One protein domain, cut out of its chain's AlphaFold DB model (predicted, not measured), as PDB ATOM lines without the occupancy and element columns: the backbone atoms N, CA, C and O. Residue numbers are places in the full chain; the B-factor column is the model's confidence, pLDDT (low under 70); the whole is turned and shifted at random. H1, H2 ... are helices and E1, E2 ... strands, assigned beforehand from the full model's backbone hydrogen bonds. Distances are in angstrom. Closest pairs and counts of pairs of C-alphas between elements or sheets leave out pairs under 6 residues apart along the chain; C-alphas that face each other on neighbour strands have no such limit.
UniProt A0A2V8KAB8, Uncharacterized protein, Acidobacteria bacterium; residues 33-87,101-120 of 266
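Overview. This is residues 33 to 87 and 101 to 120 of the 266 residues of an uncharacterized protein of Acidobacteria bacterium (UniProt A0A2V8KAB8). Five strands curl into a small barrel, partly open between E4 and E1, with the short helix H1 outside it. The printed part has 75 residues with one named helix and five named strands, in the order H1 E1 E2 E3 E4 E5; of the 42 residues in named elements 37 are in strands, the class mostly strand, and the mixed ring runs E1, E2, E3, E5, E4 and back to E1. It is compact, radius of gyration of the C-alphas 12.3 A, spanning 42 by 25 by 20 A.

Along the chain. Find C-alpha 51 at (160.671, 132.833, 186.148); there E1, residues 51 to 62, begins, 21.7 A long. E2 is 65 to 69, E3 75 to 80, E4 101 to 106, H1 33 to 37. E5, 112 to 119, ends at (157.088, 131.864, 173.490).

Arrangement. E1, E2, E3 form a meander of antiparallel hairpins; within hydrogen-bond range are N 62 and O 65, 2.8 A, and N 66 and O 78, 2.9 A. E5 is parallel to E3, N 77 to O 112 2.8 A, and antiparallel to E4, a hairpin, N 102 to O 115 2.8 A. E4 and E1 meet only at a point. H1, its O i to N i+4 pair within range, is on the barrel, height 7.8 A.

Size, cuts and confidence. C-alphas 42 and 85 are farthest apart, 42.2 A. Residues 88 to 100 are cut out, a 15.6 A gap between C-alphas 87 and 101. H1 to E1 is a long link. Residues 82 to 87 have pLDDT under 70.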
ATOM      1  N   ASP A  33     144.208 132.950 185.819       92.19
ATOM      2  CA  ASP A  33     143.483 132.912 187.093       92.19
ATOM      3  C   ASP A  33     144.357 132.429 188.253       92.19
ATOM      4  O   ASP A  33     144.406 133.058 189.310       92.19
ATOM      5  N   SER A  34     145.115 131.348 188.044       91.81
ATOM      6  CA  SER A  34     145.999 130.810 189.086       91.81
ATOM      7  C   SER A  34     147.160 131.751 189.400       91.81
ATOM      8  O   SER A  34     147.521 131.902 190.566       91.81
ATOM      9  N   LEU A  35     147.712 132.441 188.395       92.12
ATOM     10  CA  LEU A  35     148.730 133.466 188.608       92.12
ATOM     11  C   LEU A  35     148.160 134.661 189.380       92.12
ATOM     12  O   LEU A  35     148.802 135.132 190.318       92.12
ATOM     13  N   MET A  36     146.961 135.138 189.038       91.44
ATOM     14  CA  MET A  36     146.305 136.244 189.749       91.44
ATOM     15  C   MET A  36     146.048 135.915 191.218       91.44
ATOM     16  O   MET A  36     146.323 136.758 192.077       91.44
ATOM     17  N   ALA A  37     145.602 134.691 191.508       89.44
ATOM     18  CA  ALA A  37     145.339 134.221 192.867       89.44
ATOM     19  C   ALA A  37     146.583 134.308 193.773       89.44
ATOM     20  O   ALA A  37     146.472 134.587 194.966       89.44
ATOM     21  N   THR A  38     147.793 134.166 193.213       90.31
ATOM     22  CA  THR A  38     149.053 134.321 193.975       90.31
ATOM     23  C   THR A  38     149.373 135.756 194.403       90.31
ATOM     24  O   THR A  38     150.342 135.979 195.122       90.31
ATOM     25  N   PHE A  39     148.585 136.739 193.964       88.69
ATOM     26  CA  PHE A  39     148.731 138.148 194.336       88.69
ATOM     27  C   PHE A  39     147.502 138.699 195.068       88.69
ATOM     28  O   PHE A  39     147.332 139.920 195.171       88.69
ATOM     29  N   GLU A  40     146.603 137.836 195.530       87.44
ATOM     30  CA  GLU A  40     145.492 138.228 196.394       87.44
ATOM     31  C   GLU A  40     145.963 138.419 197.839       87.44
ATOM     32  O   GLU A  40     147.012 137.905 198.234       87.44
ATOM     33  N   ARG A  41     145.213 139.199 198.631       78.12
ATOM     34  CA  ARG A  41     145.647 139.663 199.966       78.12
ATOM     35  C   ARG A  41     145.998 138.528 200.936       78.12
ATOM     36  O   ARG A  41     146.822 138.744 201.817       78.12
ATOM     37  N   ASP A  42     145.431 137.341 200.732       77.25
ATOM     38  CA  ASP A  42     145.594 136.186 201.621       77.25
ATOM     39  C   ASP A  42     146.634 135.165 201.121       77.25
ATOM     40  O   ASP A  42     146.875 134.130 201.751       77.25
ATOM     41  N   SER A  43     147.286 135.447 199.988       77.06
ATOM     42  CA  SER A  43     148.312 134.573 199.420       77.06
ATOM     43  C   SER A  43     149.631 134.676 200.200       77.06
ATOM     44  O   SER A  43     150.191 135.749 200.416       77.06
ATOM     45  N   LYS A  44     150.158 133.529 200.645       75.00
ATOM     46  CA  LYS A  44     151.429 133.450 201.399       75.00
ATOM     47  C   LYS A  44     152.668 133.362 200.501       75.00
ATOM     48  O   LYS A  44     153.787 133.490 200.993       75.00
ATOM     49  N   ALA A  45     152.482 133.100 199.210       75.25
ATOM     50  CA  ALA A  45     153.557 132.873 198.253       75.25
ATOM     51  C   ALA A  45     153.704 134.085 197.328       75.25
ATOM     52  O   ALA A  45     152.780 134.417 196.596       75.25
ATOM     53  N   SER A  46     154.875 134.726 197.335       81.69
ATOM     54  CA  SER A  46     155.190 135.785 196.375       81.69
ATOM     55  C   SER A  46     155.933 135.198 195.183       81.69
ATOM     56  O   SER A  46     157.033 134.674 195.338       81.69
ATOM     57  N   LEU A  47     155.355 135.320 193.987       89.38
ATOM     58  CA  LEU A  47     156.018 134.933 192.737       89.38
ATOM     59  C   LEU A  47     156.856 136.062 192.129       89.38
ATOM     60  O   LEU A  47     157.431 135.896 191.059       89.38
ATOM     61  N   LYS A  48     156.951 137.225 192.784       91.62
ATOM     62  CA  LYS A  48     157.694 138.369 192.247       91.62
ATOM     63  C   LYS A  48     159.176 138.021 192.056       91.62
ATOM     64  O   LYS A  48     159.857 137.600 192.982       91.62
ATOM     65  N   GLY A  49     159.679 138.260 190.852       90.69
ATOM     66  CA  GLY A  49     161.046 137.983 190.423       90.69
ATOM     67  C   GLY A  49     161.290 136.548 189.957       90.69
ATOM     68  O   GLY A  49     162.383 136.276 189.462       90.69
ATOM     69  N   VAL A  50     160.305 135.653 190.081       92.38
ATOM     70  CA  VAL A  50     160.418 134.242 189.698       92.38
ATOM     71  C   VAL A  50     160.152 134.089 188.201       92.38
ATOM     72  O   VAL A  50     159.248 134.726 187.660       92.38
ATOM     73  N   VAL A  51     160.944 133.254 187.528       92.88
ATOM     74  CA  VAL A  51     160.671 132.833 186.148       92.88
ATOM     75  C   VAL A  51     159.666 131.692 186.192       92.88
ATOM     76  O   VAL A  51     159.888 130.708 186.895       92.88
ATOM     77  N   ILE A  52     158.559 131.836 185.470       93.88
ATOM     78  CA  ILE A  52     157.473 130.858 185.450       93.88
ATOM     79  C   ILE A  52     157.147 130.429 184.022       93.88
ATOM     80  O   ILE A  52     157.342 131.190 183.072       93.88
ATOM     81  N   SER A  53     156.590 129.228 183.900       94.25
ATOM     82  CA  SER A  53     155.839 128.814 182.718       94.25
ATOM     83  C   SER A  53     154.399 129.301 182.871       94.25
ATOM     84  O   SER A  53     153.763 129.069 183.900       94.25
ATOM     85  N   PHE A  54     153.883 129.991 181.866       94.50
ATOM     86  CA  PHE A  54     152.531 130.528 181.836       94.50
ATOM     87  C   PHE A  54     151.825 130.050 180.572       94.50
ATOM     88  O   PHE A  54     152.381 130.164 179.485       94.50
ATOM     89  N   ARG A  55     150.605 129.526 180.687       94.31
ATOM     90  CA  ARG A  55     149.844 128.992 179.554       94.31
ATOM     91  C   ARG A  55     148.402 129.454 179.615       94.31
ATOM     92  O   ARG A  55     147.674 129.063 180.523       94.31
ATOM     93  N   ASP A  56     147.988 130.233 178.622       94.62
ATOM     94  CA  ASP A  56     146.606 130.703 178.529       94.62
ATOM     95  C   ASP A  56     146.228 131.169 177.112       94.62
ATOM     96  O   ASP A  56     147.048 131.136 176.189       94.62
ATOM     97  N   VAL A  57     144.971 131.572 176.933       93.81
ATOM     98  CA  VAL A  57     144.393 132.082 175.690       93.81
ATOM     99  C   VAL A  57     144.755 133.551 175.485       93.81
ATOM    100  O   VAL A  57     144.502 134.415 176.330       93.81
ATOM    101  N   VAL A  58     145.334 133.846 174.324       94.06
ATOM    102  CA  VAL A  58     145.733 135.202 173.940       94.06
ATOM    103  C   VAL A  58     144.501 136.025 173.575       94.06
ATOM    104  O   VAL A  58     143.758 135.667 172.665       94.06
ATOM    105  N   VAL A  59     144.308 137.165 174.237       94.50
ATOM    106  CA  VAL A  59     143.205 138.102 173.947       94.50
ATOM    107  C   VAL A  59     143.674 139.279 173.105       94.50
ATOM    108  O   VAL A  59     142.930 139.787 172.274       94.50
ATOM    109  N   GLU A  60     144.922 139.703 173.283       92.31
ATOM    110  CA  GLU A  60     145.519 140.757 172.472       92.31
ATOM    111  C   GLU A  60     146.988 140.433 172.223       92.31
ATOM    112  O   GLU A  60     147.704 139.985 173.119       92.31
ATOM    113  N   SER A  61     147.434 140.668 170.995       89.19
ATOM    114  CA  SER A  61     148.789 140.370 170.556       89.19
ATOM    115  C   SER A  61     149.326 141.564 169.776       89.19
ATOM    116  O   SER A  61     148.774 141.952 168.747       89.19
ATOM    117  N   LYS A  62     150.369 142.193 170.311       85.56
ATOM    118  CA  LYS A  62     151.104 143.325 169.737       85.56
ATOM    119  C   LYS A  62     152.571 142.922 169.599       85.56
ATOM    120  O   LYS A  62     153.038 142.051 170.324       85.56
ATOM    121  N   ASN A  63     153.312 143.588 168.714       80.00
ATOM    122  CA  ASN A  63     154.680 143.197 168.330       80.00
ATOM    123  C   ASN A  63     155.605 142.823 169.508       80.00
ATOM    124  O   ASN A  63     156.340 141.850 169.405       80.00
ATOM    125  N   SER A  64     155.552 143.552 170.628       86.56
ATOM    126  CA  SER A  64     156.358 143.285 171.832       86.56
ATOM    127  C   SER A  64     155.532 142.946 173.079       86.56
ATOM    128  O   SER A  64     156.057 142.947 174.191       86.56
ATOM    129  N   LYS A  65     154.225 142.694 172.934       90.38
ATOM    130  CA  LYS A  65     153.323 142.501 174.076       90.38
ATOM    131  C   LYS A  65     152.213 141.503 173.780       90.38
ATOM    132  O   LYS A  65     151.469 141.670 172.819       90.38
ATOM    133  N   VAL A  66     152.032 140.541 174.676       92.19
ATOM    134  CA  VAL A  66     150.921 139.580 174.645       92.19
ATOM    135  C   VAL A  66     150.076 139.776 175.893       92.19
ATOM    136  O   VAL A  66     150.612 139.938 176.989       92.19
ATOM    137  N   ILE A  67     148.757 139.801 175.733       94.12
ATOM    138  CA  ILE A  67     147.819 140.027 176.828       94.12
ATOM    139  C   ILE A  67     146.864 138.848 176.926       94.12
ATOM    140  O   ILE A  67     146.222 138.460 175.948       94.12
ATOM    141  N   PHE A  68     146.739 138.340 178.145       94.75
ATOM    142  CA  PHE A  68     145.828 137.273 178.522       94.75
ATOM    143  C   PHE A  68     144.803 137.839 179.503       94.75
ATOM    144  O   PHE A  68     145.137 138.652 180.373       94.75
ATOM    145  N   LYS A  69     143.541 137.450 179.347       93.06
ATOM    146  CA  LYS A  69     142.455 137.898 180.225       93.06
ATOM    147  C   LYS A  69     142.261 136.866 181.336       93.06
ATOM    148  O   LYS A  69     142.169 135.689 181.030       93.06
ATOM    149  N   SER A  70     142.195 137.325 182.586       89.00
ATOM    150  CA  SER A  70     141.750 136.501 183.723       89.00
ATOM    151  C   SER A  70     140.302 136.851 184.061       89.00
ATOM    152  O   SER A  70     139.397 136.047 183.884       89.00
ATOM    153  N   SER A  71     140.053 138.114 184.420       84.69
ATOM    154  CA  SER A  71     138.707 138.638 184.674       84.69
ATOM    155  C   SER A  71     138.382 139.808 183.744       84.69
ATOM    156  O   SER A  71     139.187 140.195 182.894       84.69
ATOM    157  N   ASP A  72     137.205 140.414 183.894       83.38
ATOM    158  CA  ASP A  72     136.828 141.601 183.115       83.38
ATOM    159  C   ASP A  72     137.729 142.815 183.373       83.38
ATOM    160  O   ASP A  72     137.882 143.667 182.497       83.38
ATOM    161  N   THR A  73     138.374 142.877 184.542       84.62
ATOM    162  CA  THR A  73     139.188 144.029 184.961       84.62
ATOM    163  C   THR A  73     140.679 143.721 185.078       84.62
ATOM    164  O   THR A  73     141.493 144.625 184.898       84.62
ATOM    165  N   SER A  74     141.054 142.462 185.329       89.94
ATOM    166  CA  SER A  74     142.448 142.037 185.497       89.94
ATOM    167  C   SER A  74     142.974 141.263 184.291       89.94
ATOM    168  O   SER A  74     142.331 140.359 183.747       89.94
ATOM    169  N   LYS A  75     144.197 141.607 183.885       94.38
ATOM    170  CA  LYS A  75     144.900 140.995 182.757       94.38
ATOM    171  C   LYS A  75     146.314 140.582 183.154       94.38
ATOM    172  O   LYS A  75     146.947 141.221 184.000       94.38
ATOM    173  N   VAL A  76     146.825 139.541 182.506       95.50
ATOM    174  CA  VAL A  76     148.253 139.202 182.512       95.50
ATOM    175  C   VAL A  76     148.880 139.809 181.266       95.50
ATOM    176  O   VAL A  76     148.382 139.621 180.158       95.50
ATOM    177  N   ILE A  77     149.966 140.549 181.445       95.25
ATOM    178  CA  ILE A  77     150.686 141.225 180.371       95.25
ATOM    179  C   ILE A  77     152.081 140.618 180.286       95.25
ATOM    180  O   ILE A  77     152.850 140.734 181.236       95.25
ATOM    181  N   CYS A  78     152.410 140.014 179.151       94.19
ATOM    182  CA  CYS A  78     153.751 139.538 178.833       94.19
ATOM    183  C   CYS A  78     154.464 140.552 177.946       94.19
ATOM    184  O   CYS A  78     153.976 140.858 176.856       94.19
ATOM    185  N   GLU A  79     155.611 141.049 178.387       93.81
ATOM    186  CA  GLU A  79     156.529 141.843 177.573       93.81
ATOM    187  C   GLU A  79     157.510 140.879 176.893       93.81
ATOM    188  O   GLU A  79     158.317 140.225 177.552       93.81
ATOM    189  N   LEU A  80     157.380 140.723 175.572       89.12
ATOM    190  CA  LEU A  80     158.197 139.786 174.798       89.12
ATOM    191  C   LEU A  80     159.623 140.319 174.652       89.12
ATOM    192  O   LEU A  80     159.818 141.482 174.288       89.12
ATOM    193  N   VAL A  81     160.615 139.447 174.839       84.25
ATOM    194  CA  VAL A  81     161.983 139.744 174.401       84.25
ATOM    195  C   VAL A  81     161.958 139.758 172.882       84.25
ATOM    196  O   VAL A  81     161.678 138.737 172.255       84.25
ATOM    197  N   GLY A  82     162.225 140.919 172.287       66.00
ATOM    198  CA  GLY A  82     162.384 141.031 170.844       66.00
ATOM    199  C   GLY A  82     163.523 140.122 170.404       66.00
ATOM    200  O   GLY A  82     164.693 140.449 170.593       66.00
ATOM    201  N   SER A  83     163.200 138.961 169.843       50.72
ATOM    202  CA  SER A  83     164.207 138.103 169.253       50.72
ATOM    203  C   SER A  83     164.635 138.739 167.935       50.72
ATOM    204  O   SER A  83     163.938 138.680 166.923       50.72
ATOM    205  N   ALA A  84     165.830 139.326 167.934       46.06
ATOM    206  CA  ALA A  84     166.633 139.406 166.727       46.06
ATOM    207  C   ALA A  84     166.900 137.961 166.255       46.06
ATOM    208  O   ALA A  84     167.896 137.354 166.629       46.06
ATOM    209  N   GLY A  85     165.958 137.367 165.515       48.09
ATOM    210  CA  GLY A  85     166.202 136.148 164.741       48.09
ATOM    211  C   GLY A  85     165.117 135.070 164.725       48.09
ATOM    212  O   GLY A  85     165.042 134.359 163.734       48.09
ATOM    213  N   TYR A  86     164.257 134.915 165.735       46.50
ATOM    214  CA  TYR A  86     163.361 133.745 165.787       46.50
ATOM    215  C   TYR A  86     162.064 134.046 166.539       46.50
ATOM    216  O   TYR A  86     162.015 133.861 167.750       46.50
ATOM    217  N   GLN A  87     161.059 134.543 165.808       57.22
ATOM    218  CA  GLN A  87     159.594 134.491 166.022       57.22
ATOM    219  C   GLN A  87     158.996 135.712 165.296       57.22
ATOM    220  O   GLN A  87     158.591 136.697 165.903       57.22
ATOM    221  N   GLY A 101     158.453 133.490 181.248       93.31
ATOM    222  CA  GLY A 101     158.770 134.880 181.571       93.31
ATOM    223  C   GLY A 101     158.973 135.104 183.063       93.31
ATOM    224  O   GLY A 101     158.584 134.283 183.898       93.31
ATOM    225  N   LYS A 102     159.599 136.229 183.403       95.06
ATOM    226  CA  LYS A 102     159.894 136.630 184.777       95.06
ATOM    227  C   LYS A 102     158.769 137.484 185.338       95.06
ATOM    228  O   LYS A 102     158.435 138.527 184.793       95.06
ATOM    229  N   VAL A 103     158.204 137.101 186.474       95.06
ATOM    230  CA  VAL A 103     157.093 137.844 187.076       95.06
ATOM    231  C   VAL A 103     157.593 139.157 187.680       95.06
ATOM    232  O   VAL A 103     158.265 139.167 188.709       95.06
ATOM    233  N   ARG A 104     157.215 140.300 187.108       94.19
ATOM    234  CA  ARG A 104     157.495 141.626 187.686       94.19
ATOM    235  C   ARG A 104     156.629 141.911 188.915       94.19
ATOM    236  O   ARG A 104     157.059 142.594 189.846       94.19
ATOM    237  N   GLY A 105     155.413 141.364 188.924       92.75
ATOM    238  CA  GLY A 105     154.433 141.467 190.008       92.75
ATOM    239  C   GLY A 105     153.105 142.084 189.567       92.75
ATOM    240  O   GLY A 105     152.875 142.310 188.376       92.75
ATOM    241  N   ARG A 106     152.235 142.352 190.549       91.88
ATOM    242  CA  ARG A 106     150.921 142.981 190.359       91.88
ATOM    243  C   ARG A 106     151.018 144.505 190.458       91.88
ATOM    244  O   ARG A 106     151.543 145.033 191.436       91.88
ATOM    245  N   GLY A 107     150.529 145.206 189.440       87.44
ATOM    246  CA  GLY A 107     150.446 146.666 189.408       87.44
ATOM    247  C   GLY A 107     149.212 147.213 190.133       87.44
ATOM    248  O   GLY A 107     148.314 146.467 190.518       87.44
ATOM    249  N   LEU A 108     149.133 148.543 190.258       85.81
ATOM    250  CA  LEU A 108     148.015 149.246 190.914       85.81
ATOM    251  C   LEU A 108     146.656 148.987 190.248       85.81
ATOM    252  O   LEU A 108     145.633 148.963 190.918       85.81
ATOM    253  N   LEU A 109     146.660 148.751 188.934       86.00
ATOM    254  CA  LEU A 109     145.461 148.426 188.154       86.00
ATOM    255  C   LEU A 109     145.045 146.952 188.276       86.00
ATOM    256  O   LEU A 109     144.207 146.484 187.518       86.00
ATOM    257  N   GLY A 110     145.674 146.183 189.168       88.88
ATOM    258  CA  GLY A 110     145.359 144.773 189.379       88.88
ATOM    259  C   GLY A 110     145.919 143.820 188.322       88.88
ATOM    260  O   GLY A 110     145.764 142.615 188.490       88.88
ATOM    261  N   ASN A 111     146.603 144.331 187.293       93.88
ATOM    262  CA  ASN A 111     147.257 143.530 186.258       93.88
ATOM    263  C   ASN A 111     148.570 142.928 186.759       93.88
ATOM    264  O   ASN A 111     149.324 143.596 187.469       93.88
ATOM    265  N   VAL A 112     148.879 141.709 186.327       94.94
ATOM    266  CA  VAL A 112     150.188 141.078 186.546       94.94
ATOM    267  C   VAL A 112     151.012 141.239 185.288       94.94
ATOM    268  O   VAL A 112     150.523 141.057 184.176       94.94
ATOM    269  N   THR A 113     152.272 141.603 185.473       95.44
ATOM    270  CA  THR A 113     153.219 141.817 184.380       95.44
ATOM    271  C   THR A 113     154.348 140.803 184.457       95.44
ATOM    272  O   THR A 113     154.891 140.570 185.540       95.44
ATOM    273  N   LEU A 114     154.659 140.202 183.315       95.56
ATOM    274  CA  LEU A 114     155.779 139.309 183.073       95.56
ATOM    275  C   LEU A 114     156.754 140.042 182.148       95.56
ATOM    276  O   LEU A 114     156.352 140.496 181.077       95.56
ATOM    277  N   ASP A 115     158.002 140.153 182.574       94.38
ATOM    278  CA  ASP A 115     159.101 140.673 181.771       94.38
ATOM    279  C   ASP A 115     159.854 139.500 181.124       94.38
ATOM    280  O   ASP A 115     159.717 138.341 181.535       94.38
ATOM    281  N   ASP A 116     160.675 139.809 180.127       91.88
ATOM    282  CA  ASP A 116     161.540 138.852 179.438       91.88
ATOM    283  C   ASP A 116     160.801 137.605 178.909       91.88
ATOM    284  O   ASP A 116     161.299 136.479 178.982       91.88
ATOM    285  N   CYS A 117     159.595 137.789 178.366       91.56
ATOM    286  CA  CYS A 117     158.790 136.678 177.881       91.56
ATOM    287  C   CYS A 117     159.343 136.079 176.585       91.56
ATOM    288  O   CYS A 117     159.590 136.781 175.602       91.56
ATOM    289  N   SER A 118     159.421 134.752 176.553       90.50
ATOM    290  CA  SER A 118     159.692 133.949 175.363       90.50
ATOM    291  C   SER A 118     158.533 132.988 175.114       90.50
ATOM    292  O   SER A 118     157.973 132.419 176.049       90.50
ATOM    293  N   ILE A 119     158.136 132.821 173.855       88.31
ATOM    294  CA  ILE A 119     157.088 131.864 173.490       88.31
ATOM    295  C   ILE A 119     157.738 130.485 173.411       88.31
ATOM    296  O   ILE A 119     158.609 130.256 172.567       88.31
ATOM    297  N   ALA A 120     157.314 129.569 174.279       83.00
ATOM    298  CA  ALA A 120     157.738 128.183 174.197       83.00
ATOM    299  C   ALA A 120     157.101 127.567 172.947       83.00
ATOM    300  O   ALA A 120     155.882 127.624 172.770       83.00
TER     301      ALA A 120